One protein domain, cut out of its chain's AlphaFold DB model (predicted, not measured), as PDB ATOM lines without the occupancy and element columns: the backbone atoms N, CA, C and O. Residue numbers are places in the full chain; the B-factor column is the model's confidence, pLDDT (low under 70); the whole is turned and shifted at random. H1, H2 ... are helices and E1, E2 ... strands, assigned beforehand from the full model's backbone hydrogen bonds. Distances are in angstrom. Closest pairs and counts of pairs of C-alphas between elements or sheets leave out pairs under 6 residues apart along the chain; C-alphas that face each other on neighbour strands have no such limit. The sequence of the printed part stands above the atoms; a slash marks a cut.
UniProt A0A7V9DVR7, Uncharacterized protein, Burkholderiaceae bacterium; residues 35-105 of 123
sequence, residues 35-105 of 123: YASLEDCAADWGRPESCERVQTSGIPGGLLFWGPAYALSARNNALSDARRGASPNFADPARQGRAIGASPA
ATOM      1  N   TYR A  35     141.204 163.877  50.004       88.75
ATOM      2  CA  TYR A  35     140.233 164.246  51.022       88.75
ATOM      3  C   TYR A  35     138.832 164.302  50.412       88.75
ATOM      4  O   TYR A  35     138.660 164.682  49.251       88.75
ATOM      5  N   ALA A  36     137.831 163.925  51.208       86.88
ATOM      6  CA  ALA A  36     136.421 164.003  50.820       86.88
ATOM      7  C   ALA A  36     135.889 165.447  50.844       86.88
ATOM      8  O   ALA A  36     134.949 165.776  50.125       86.88
ATOM      9  N   SER A  37     136.492 166.307  51.668       86.06
ATOM     10  CA  SER A  37     136.065 167.689  51.879       86.06
ATOM     11  C   SER A  37     137.256 168.650  51.893       86.06
ATOM     12  O   SER A  37     138.406 168.257  52.123       86.06
ATOM     13  N   LEU A  38     136.978 169.935  51.648       84.00
ATOM     14  CA  LEU A  38     137.984 170.988  51.785       84.00
ATOM     15  C   LEU A  38     138.362 171.173  53.255       84.00
ATOM     16  O   LEU A  38     139.532 171.411  53.544       84.00
ATOM     17  N   GLU A  39     137.402 171.032  54.174       83.56
ATOM     18  CA  GLU A  39     137.654 171.183  55.606       83.56
ATOM     19  C   GLU A  39     138.632 170.127  56.115       83.56
ATOM     20  O   GLU A  39     139.521 170.469  56.885       83.56
ATOM     21  N   ASP A  40     138.533 168.879  55.648       84.88
ATOM     22  CA  ASP A  40     139.461 167.809  56.027       84.88
ATOM     23  C   ASP A  40     140.873 168.042  55.476       84.88
ATOM     24  O   ASP A  40     141.858 167.811  56.178       84.88
ATOM     25  N   CYS A  41     140.981 168.542  54.241       86.75
ATOM     26  CA  CYS A  41     142.274 168.888  53.658       86.75
ATOM     27  C   CYS A  41     142.919 170.068  54.388       86.75
ATOM     28  O   CYS A  41     144.091 170.010  54.765       86.75
ATOM     29  N   ALA A  42     142.144 171.126  54.635       84.25
ATOM     30  CA  ALA A  42     142.608 172.262  55.407       84.25
ATOM     31  C   ALA A  42     143.005 171.792  56.810       84.25
ATOM     32  O   ALA A  42     144.081 172.155  57.265       84.25
ATOM     33  N   ALA A  43     142.190 170.953  57.459       82.19
ATOM     34  CA  ALA A  43     142.444 170.424  58.795       82.19
ATOM     35  C   ALA A  43     143.807 169.731  58.898       82.19
ATOM     36  O   ALA A  43     144.483 169.915  59.901       82.19
ATOM     37  N   ASP A  44     144.231 168.977  57.881       80.81
ATOM     38  CA  ASP A  44     145.560 168.355  57.857       80.81
ATOM     39  C   ASP A  44     146.668 169.378  57.547       80.81
ATOM     40  O   ASP A  44     147.666 169.446  58.265       80.81
ATOM     41  N   TRP A  45     146.514 170.182  56.491       82.88
ATOM     42  CA  TRP A  45     147.606 170.998  55.937       82.88
ATOM     43  C   TRP A  45     147.718 172.412  56.514       82.88
ATOM     44  O   TRP A  45     148.716 173.096  56.294       82.88
ATOM     45  N   GLY A  46     146.709 172.871  57.245       75.62
ATOM     46  CA  GLY A  46     146.646 174.203  57.840       75.62
ATOM     47  C   GLY A  46     146.354 175.346  56.868       75.62
ATOM     48  O   GLY A  46     146.332 176.508  57.272       75.62
ATOM     49  N   ARG A  47     146.190 175.036  55.577       73.81
ATOM     50  CA  ARG A  47     146.174 176.014  54.483       73.81
ATOM     51  C   ARG A  47     145.164 175.600  53.408       73.81
ATOM     52  O   ARG A  47     145.496 174.738  52.589       73.81
ATOM     53  N   PRO A  48     143.944 176.173  53.379       72.94
ATOM     54  CA  PRO A  48     142.943 175.828  52.367       72.94
ATOM     55  C   PRO A  48     143.419 176.109  50.933       72.94
ATOM     56  O   PRO A  48     142.969 175.455  50.000       72.94
ATOM     57  N   GLU A  49     144.365 177.030  50.742       76.44
ATOM     58  CA  GLU A  49     144.982 177.345  49.450       76.44
ATOM     59  C   GLU A  49     145.869 176.224  48.888       76.44
ATOM     60  O   GLU A  49     146.148 176.203  47.693       76.44
ATOM     61  N   SER A  50     146.319 175.291  49.733       79.00
ATOM     62  CA  SER A  50     147.115 174.133  49.299       79.00
ATOM     63  C   SER A  50     146.243 172.946  48.871       79.00
ATOM     64  O   SER A  50     146.775 171.926  48.434       79.00
ATOM     65  N   CYS A  51     144.919 173.077  49.004       86.81
ATOM     66  CA  CYS A  51     143.937 172.053  48.687       86.81
ATOM     67  C   CYS A  51     143.360 172.282  47.287       86.81
ATOM     68  O   CYS A  51     142.600 173.219  47.046       86.81
ATOM     69  N   GLU A  52     143.701 171.400  46.357       87.25
ATOM     70  CA  GLU A  52     143.226 171.448  44.980       87.25
ATOM     71  C   GLU A  52     141.910 170.679  44.842       87.25
ATOM     72  O   GLU A  52     141.815 169.515  45.228       87.25
ATOM     73  N   ARG A  53     140.875 171.315  44.285       84.75
ATOM     74  CA  ARG A  53     139.599 170.647  44.005       84.75
ATOM     75  C   ARG A  53     139.698 169.890  42.686       84.75
ATOM     76  O   ARG A  53     139.804 170.501  41.626       84.75
ATOM     77  N   VAL A  54     139.551 168.574  42.749       82.00
ATOM     78  CA  VAL A  54     139.528 167.692  41.587       82.00
ATOM     79  C   VAL A  54     138.114 167.169  41.380       82.00
ATOM     80  O   VAL A  54     137.539 166.486  42.227       82.00
ATOM     81  N   GLN A  55     137.538 167.509  40.229       72.81
ATOM     82  CA  GLN A  55     136.298 166.895  39.768       72.81
ATOM     83  C   GLN A  55     136.659 165.555  39.132       72.81
ATOM     84  O   GLN A  55     137.288 165.518  38.076       72.81
ATOM     85  N   THR A  56     136.309 164.453  39.790       66.62
ATOM     86  CA  THR A  56     136.532 163.124  39.219       66.62
ATOM     87  C   THR A  56     135.372 162.766  38.296       66.62
ATOM     88  O   THR A  56     134.223 162.659  38.719       66.62
ATOM     89  N   SER A  57     135.667 162.567  37.011       61.22
ATOM     90  CA  SER A  57     134.670 162.248  35.977       61.22
ATOM     91  C   SER A  57     133.984 160.884  36.171       61.22
ATOM     92  O   SER A  57     133.122 160.522  35.375       61.22
ATOM     93  N   GLY A  58     134.377 160.111  37.192       60.16
ATOM     94  CA  GLY A  58     133.866 158.771  37.487       60.16
ATOM     95  C   GLY A  58     132.984 158.657  38.734       60.16
ATOM     96  O   GLY A  58     132.466 157.572  38.983       60.16
ATOM     97  N   ILE A  59     132.798 159.730  39.517       57.94
ATOM     98  CA  ILE A  59     131.907 159.716  40.691       57.94
ATOM     99  C   ILE A  59     130.801 160.759  40.486       57.94
ATOM    100  O   ILE A  59     131.095 161.957  40.491       57.94
ATOM    101  N   PRO A  60     129.528 160.354  40.316       48.91
ATOM    102  CA  PRO A  60     128.427 161.301  40.171       48.91
ATOM    103  C   PRO A  60     128.310 162.161  41.438       48.91
ATOM    104  O   PRO A  60     128.023 161.655  42.519       48.91
ATOM    105  N   GLY A  61     128.582 163.464  41.305       59.62
ATOM    106  CA  GLY A  61     128.545 164.428  42.412       59.62
ATOM    107  C   GLY A  61     129.734 164.371  43.383       59.62
ATOM    108  O   GLY A  61     129.723 165.081  44.386       59.62
ATOM    109  N   GLY A  62     130.760 163.558  43.109       64.62
ATOM    110  CA  GLY A  62     131.923 163.417  43.985       64.62
ATOM    111  C   GLY A  62     132.942 164.537  43.781       64.62
ATOM    112  O   GLY A  62     133.725 164.500  42.832       64.62
ATOM    113  N   LEU A  63     132.956 165.520  44.680       77.75
ATOM    114  CA  LEU A  63     134.061 166.471  44.796       77.75
ATOM    115  C   LEU A  63     135.183 165.816  45.599       77.75
ATOM    116  O   LEU A  63     134.957 165.356  46.714       77.75
ATOM    117  N   LEU A  64     136.385 165.781  45.033       85.31
ATOM    118  CA  LEU A  64     137.573 165.285  45.710       85.31
ATOM    119  C   LEU A  64     138.553 166.440  45.909       85.31
ATOM    120  O   LEU A  64     138.649 167.329  45.063       85.31
ATOM    121  N   PHE A  65     139.286 166.432  47.014       87.56
ATOM    122  CA  PHE A  65     140.284 167.455  47.309       87.56
ATOM    123  C   PHE A  65     141.657 166.815  47.455       87.56
ATOM    124  O   PHE A  65     141.802 165.800  48.129       87.56
ATOM    125  N   TRP A  66     142.665 167.385  46.808       87.69
ATOM    126  CA  TRP A  66     144.040 166.904  46.853       87.69
ATOM    127  C   TRP A  66     144.913 167.875  47.628       87.69
ATOM    128  O   TRP A  66     144.901 169.075  47.371       87.69
ATOM    129  N   GLY A  67     145.694 167.344  48.560       87.81
ATOM    130  CA  GLY A  67     146.712 168.108  49.266       87.81
ATOM    131  C   GLY A  67     147.961 168.379  48.413       87.81
ATOM    132  O   GLY A  67     148.080 167.918  47.264       87.81
ATOM    133  N   PRO A  68     148.938 169.105  48.974       85.75
ATOM    134  CA  PRO A  68     150.240 169.319  48.357       85.75
ATOM    135  C   PRO A  68     150.996 168.000  48.141       85.75
ATOM    136  O   PRO A  68     150.825 167.027  48.879       85.75
ATOM    137  N   ALA A  69     151.843 167.966  47.108       85.81
ATOM    138  CA  ALA A  69     152.723 166.827  46.850       85.81
ATOM    139  C   ALA A  69     153.892 166.808  47.830       85.81
ATOM    140  O   ALA A  69     154.540 167.829  48.056       85.81
ATOM    141  N   TYR A  70     154.210 165.626  48.338       85.81
ATOM    142  CA  TYR A  70     155.349 165.390  49.212       85.81
ATOM    143  C   TYR A  70     156.040 164.078  48.835       85.81
ATOM    144  O   TYR A  70     155.422 163.178  48.272       85.81
ATOM    145  N   ALA A  71     157.336 163.944  49.115       84.75
ATOM    146  CA  ALA A  71     158.020 162.665  48.924       84.75
ATOM    147  C   ALA A  71     157.487 161.632  49.927       84.75
ATOM    148  O   ALA A  71     157.265 161.986  51.082       84.75
ATOM    149  N   LEU A  72     157.329 160.366  49.526       81.12
ATOM    150  CA  LEU A  72     156.699 159.306  50.333       81.12
ATOM    151  C   LEU A  72     157.188 159.233  51.799       81.12
ATOM    152  O   LEU A  72     156.394 159.040  52.715       81.12
ATOM    153  N   SER A  73     158.487 159.445  52.038       81.06
ATOM    154  CA  SER A  73     159.122 159.444  53.369       81.06
ATOM    155  C   SER A  73     159.153 160.810  54.070       81.06
ATOM    156  O   SER A  73     159.498 160.901  55.246       81.06
ATOM    157  N   ALA A  74     158.788 161.882  53.371       83.38
ATOM    158  CA  ALA A  74     158.871 163.263  53.831       83.38
ATOM    159  C   ALA A  74     157.503 163.875  54.165       83.38
ATOM    160  O   ALA A  74     157.420 165.089  54.329       83.38
ATOM    161  N   ARG A  75     156.441 163.067  54.305       83.19
ATOM    162  CA  ARG A  75     155.097 163.556  54.667       83.19
ATOM    163  C   ARG A  75     155.124 164.455  55.902       83.19
ATOM    164  O   ARG A  75     154.606 165.562  55.866       83.19
ATOM    165  N   ASN A  76     155.782 164.008  56.974       83.19
ATOM    166  CA  ASN A  76     155.869 164.767  58.227       83.19
ATOM    167  C   ASN A  76     156.645 166.082  58.065       83.19
ATOM    168  O   ASN A  76     156.283 167.086  58.677       83.19
ATOM    169  N   ASN A  77     157.684 166.092  57.226       83.94
ATOM    170  CA  ASN A  77     158.456 167.300  56.935       83.94
ATOM    171  C   ASN A  77     157.613 168.287  56.127       83.94
ATOM    172  O   ASN A  77     157.474 169.432  56.533       83.94
ATOM    173  N   ALA A  78     156.951 167.817  55.065       82.25
ATOM    174  CA  ALA A  78     156.046 168.628  54.256       82.25
ATOM    175  C   ALA A  78     154.887 169.198  55.084       82.25
ATOM    176  O   ALA A  78     154.524 170.359  54.924       82.25
ATOM    177  N   LEU A  79     154.343 168.406  56.010       79.62
ATOM    178  CA  LEU A  79     153.326 168.850  56.958       79.62
ATOM    179  C   LEU A  79     153.870 169.945  57.884       79.62
ATOM    180  O   LEU A  79     153.208 170.950  58.121       79.62
ATOM    181  N   SER A  80     155.093 169.773  58.386       80.06
ATOM    182  CA  SER A  80     155.761 170.759  59.240       80.06
ATOM    183  C   SER A  80     156.056 172.060  58.490       80.06
ATOM    184  O   SER A  80     155.851 173.140  59.038       80.06
ATOM    185  N   ASP A  81     156.485 171.979  57.231       82.06
ATOM    186  CA  ASP A  81     156.722 173.144  56.379       82.06
ATOM    187  C   ASP A  81     155.419 173.849  55.988       82.06
ATOM    188  O   ASP A  81     155.353 175.078  56.035       82.06
ATOM    189  N   ALA A  82     154.351 173.101  55.701       76.94
ATOM    190  CA  ALA A  82     153.026 173.674  55.483       76.94
ATOM    191  C   ALA A  82     152.531 174.432  56.728       76.94
ATOM    192  O   ALA A  82     152.025 175.548  56.605       76.94
ATOM    193  N   ARG A  83     152.780 173.888  57.931       72.44
ATOM    194  CA  ARG A  83     152.458 174.535  59.215       72.44
ATOM    195  C   ARG A  83     153.255 175.809  59.475       72.44
ATOM    196  O   ARG A  83     152.701 176.745  60.037       72.44
ATOM    197  N   ARG A  84     154.525 175.885  59.059       74.00
ATOM    198  CA  ARG A  84     155.352 177.100  59.230       74.00
ATOM    199  C   ARG A  84     154.762 178.325  58.530       74.00
ATOM    200  O   ARG A  84     155.033 179.444  58.952       74.00
ATOM    201  N   GLY A  85     153.983 178.115  57.470       66.25
ATOM    202  CA  GLY A  85     153.248 179.169  56.770       66.25
ATOM    203  C   GLY A  85     151.746 179.193  57.057       66.25
ATOM    204  O   GLY A  85     151.044 179.985  56.431       66.25
ATOM    205  N   ALA A  86     151.239 178.321  57.934       65.62
ATOM    206  CA  ALA A  86     149.824 178.265  58.278       65.62
ATOM    207  C   ALA A  86     149.458 179.387  59.260       65.62
ATOM    208  O   ALA A  86     150.265 179.810  60.089       65.62
ATOM    209  N   SER A  87     148.226 179.885  59.154       61.59
ATOM    210  CA  SER A  87     147.723 180.946  60.031       61.59
ATOM    211  C   SER A  87     147.667 180.466  61.492       61.59
ATOM    212  O   SER A  87     147.208 179.349  61.730       61.59
ATOM    213  N   PRO A  88     148.050 181.287  62.490       60.38
ATOM    214  CA  PRO A  88     148.023 180.903  63.909       60.38
ATOM    215  C   PRO A  88     146.620 180.574  64.452       60.38
ATOM    216  O   PRO A  88     146.505 180.007  65.531       60.38
ATOM    217  N   ASN A  89     145.559 180.898  63.706       60.75
ATOM    218  CA  ASN A  89     144.171 180.562  64.044       60.75
ATOM    219  C   ASN A  89     143.726 179.186  63.520       60.75
ATOM    220  O   ASN A  89     142.542 178.856  63.591       60.75
ATOM    221  N   PHE A  90     144.633 178.410  62.930       60.72
ATOM    222  CA  PHE A  90     144.288 177.117  62.372       60.72
ATOM    223  C   PHE A  90     144.223 176.048  63.474       60.72
ATOM    224  O   PHE A  90     145.157 175.909  64.261       60.72
ATOM    225  N   ALA A  91     143.103 175.319  63.552       54.50
ATOM    226  CA  ALA A  91     142.894 174.271  64.548       54.50
ATOM    227  C   ALA A  91     143.986 173.197  64.451       54.50
ATOM    228  O   ALA A  91     144.382 172.826  63.345       54.50
ATOM    229  N   ASP A  92     144.452 172.696  65.600       56.06
ATOM    230  CA  ASP A  92     145.452 171.628  65.669       56.06
ATOM    231  C   ASP A  92     145.076 170.490  64.703       56.06
ATOM    232  O   ASP A  92     143.980 169.921  64.823       56.06
ATOM    233  N   PRO A  93     145.943 170.161  63.729       55.53
ATOM    234  CA  PRO A  93     145.638 169.139  62.749       55.53
ATOM    235  C   PRO A  93     145.381 167.820  63.463       55.53
ATOM    236  O   PRO A  93     146.060 167.470  64.436       55.53
ATOM    237  N   ALA A  94     144.371 167.091  62.994       54.62
ATOM    238  CA  ALA A  94     143.965 165.852  63.627       54.62
ATOM    239  C   ALA A  94     145.182 164.921  63.772       54.62
ATOM    240  O   ALA A  94     145.910 164.655  62.818       54.62
ATOM    241  N   ARG A  95     145.406 164.396  64.987       51.59
ATOM    242  CA  ARG A  95     146.471 163.404  65.256       51.59
ATOM    243  C   ARG A  95     146.366 162.164  64.356       51.59
ATOM    244  O   ARG A  95     147.334 161.423  64.226       51.59
ATOM    245  N   GLN A  96     145.192 161.942  63.769       60.50
ATOM    246  CA  GLN A  96     144.899 160.928  62.769       60.50
ATOM    247  C   GLN A  96     144.566 161.668  61.471       60.50
ATOM    248  O   GLN A  96     143.627 162.463  61.459       60.50
ATOM    249  N   GLY A  97     145.357 161.453  60.416       69.44
ATOM    250  CA  GLY A  97     145.158 162.142  59.139       69.44
ATOM    251  C   GLY A  97     143.751 161.900  58.596       69.44
ATOM    252  O   GLY A  97     143.261 160.773  58.631       69.44
ATOM    253  N   ARG A  98     143.104 162.955  58.098       78.75
ATOM    254  CA  ARG A  98     141.728 162.898  57.556       78.75
ATOM    255  C   ARG A  98     141.676 162.482  56.081       78.75
ATOM    256  O   ARG A  98     140.627 162.548  55.442       78.75
ATOM    257  N   ALA A  99     142.817 162.075  55.533       82.31
ATOM    258  CA  ALA A  99     142.929 161.618  54.163       82.31
ATOM    259  C   ALA A  99     142.142 160.311  53.966       82.31
ATOM    260  O   ALA A  99     142.344 159.335  54.685       82.31
ATOM    261  N   ILE A 100     141.277 160.282  52.956       85.62
ATOM    262  CA  ILE A 100     140.530 159.086  52.535       85.62
ATOM    263  C   ILE A 100     141.369 158.160  51.646       85.62
ATOM    264  O   ILE A 100     140.983 157.026  51.376       85.62
ATOM    265  N   GLY A 101     142.524 158.638  51.188       83.62
ATOM    266  CA  GLY A 101     143.480 157.870  50.408       83.62
ATOM    267  C   GLY A 101     144.691 158.710  50.040       83.62
ATOM    268  O   GLY A 101     144.756 159.900  50.341       83.62
ATOM    269  N   ALA A 102     145.643 158.097  49.347       81.75
ATOM    270  CA  ALA A 102     146.801 158.793  48.816       81.75
ATOM    271  C   ALA A 102     147.051 158.358  47.373       81.75
ATOM    272  O   ALA A 102     146.904 157.182  47.044       81.75
ATOM    273  N   SER A 103     147.377 159.317  46.511       80.00
ATOM    274  CA  SER A 103     147.648 159.087  45.090       80.00
ATOM    275  C   SER A 103     149.083 159.479  44.746       80.00
ATOM    276  O   SER A 103     149.586 160.466  45.292       80.00
ATOM    277  N   PRO A 104     149.746 158.768  43.816       77.81
ATOM    278  CA  PRO A 104     151.006 159.222  43.246       77.81
ATOM    279  C   PRO A 104     150.812 160.594  42.599       77.81
ATOM    280  O   PRO A 104     149.911 160.787  41.782       77.81
ATOM    281  N   ALA A 105     151.653 161.552  42.963       72.44
ATOM    282  CA  ALA A 105     151.676 162.848  42.316       72.44
ATOM    283  C   ALA A 105     152.569 162.765  41.072       72.44
ATOM    284  O   ALA A 105     153.693 162.254  41.167       72.44
TER     285      ALA A 105
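What this domain is: This is residues 35 to 105 of the 123 residues of an uncharacterized protein of Burkholderiaceae bacterium (UniProt A0A7V9DVR7). A small two-stranded hairpin, E1 and E2, lies at one end of the model with helix H1 next to E2, and the far end of H1 meets a second helix, H2, which stands across it at the other end. From H2 a long stretch with no named element, residues 85 to 100, passes over H1 and leads back to strand E3 at the side. The printed part has 71 residues with two named helices and three named strands, in the order H1, E1, E2, H2, E3; the sheet has the order E1 - E2 and is antiparallel. The class is mixed, helices and strands, with 30 residues, under half, in named elements. The whole is compact, with a radius of gyration of the C-alphas of 12.2 A and spans of 36 by 27 by 20 A.

How they stand to each other: The sheet is made of E1, residues 52 to 55, and E2, residues 63 to 66, a hairpin whose directions stand at 144 degrees. C-alphas 53 and 65 face each other at 4.6 A; N 52 and O 66 are within hydrogen-bond range at 2.8 A, as are N 64 and O 54 at 3.1 A. H1, residues 38 to 45, has its closest C-alphas to E2 at Leu 38 and Phe 65, 6.1 A apart. H2, residues 75 to 84, and H1 touch, with closest C-alphas at Trp 45 and Ala 82, 6.1 A apart; their lines are about perpendicular at 83 degrees. In both helices every O i to N i+4 pair is within hydrogen-bond range. E3, residues 101 to 104, pairs with no named strand and is apart from H1, E1, E2 and H2.

Where its parts are: E1 and E2 measure 9.8 A and 10.2 A from first to last C-alpha. H1 begins with C-alpha 38 at (137.984, 170.988, 51.785) and is 10.5 A long. H2 begins with C-alpha 75 at (155.097, 163.556, 54.667) and is 14.3 A long. E3, also 10.5 A long, ends with C-alpha 104 at (151.006, 159.222, 43.246).

The domain as a whole: The two C-alphas farthest apart, those of Gly 58 and Pro 88, are 37.3 A apart. The printed part, residues 35 to 105, has no cut. The link from H2 to E3, 16 residues, is long; those from H1 to E1, from E1 to E2 and from E2 to H2 are short. The mean pLDDT of the printed part is 75.7, and residues 56 to 62 and 85 to 97 are under 70.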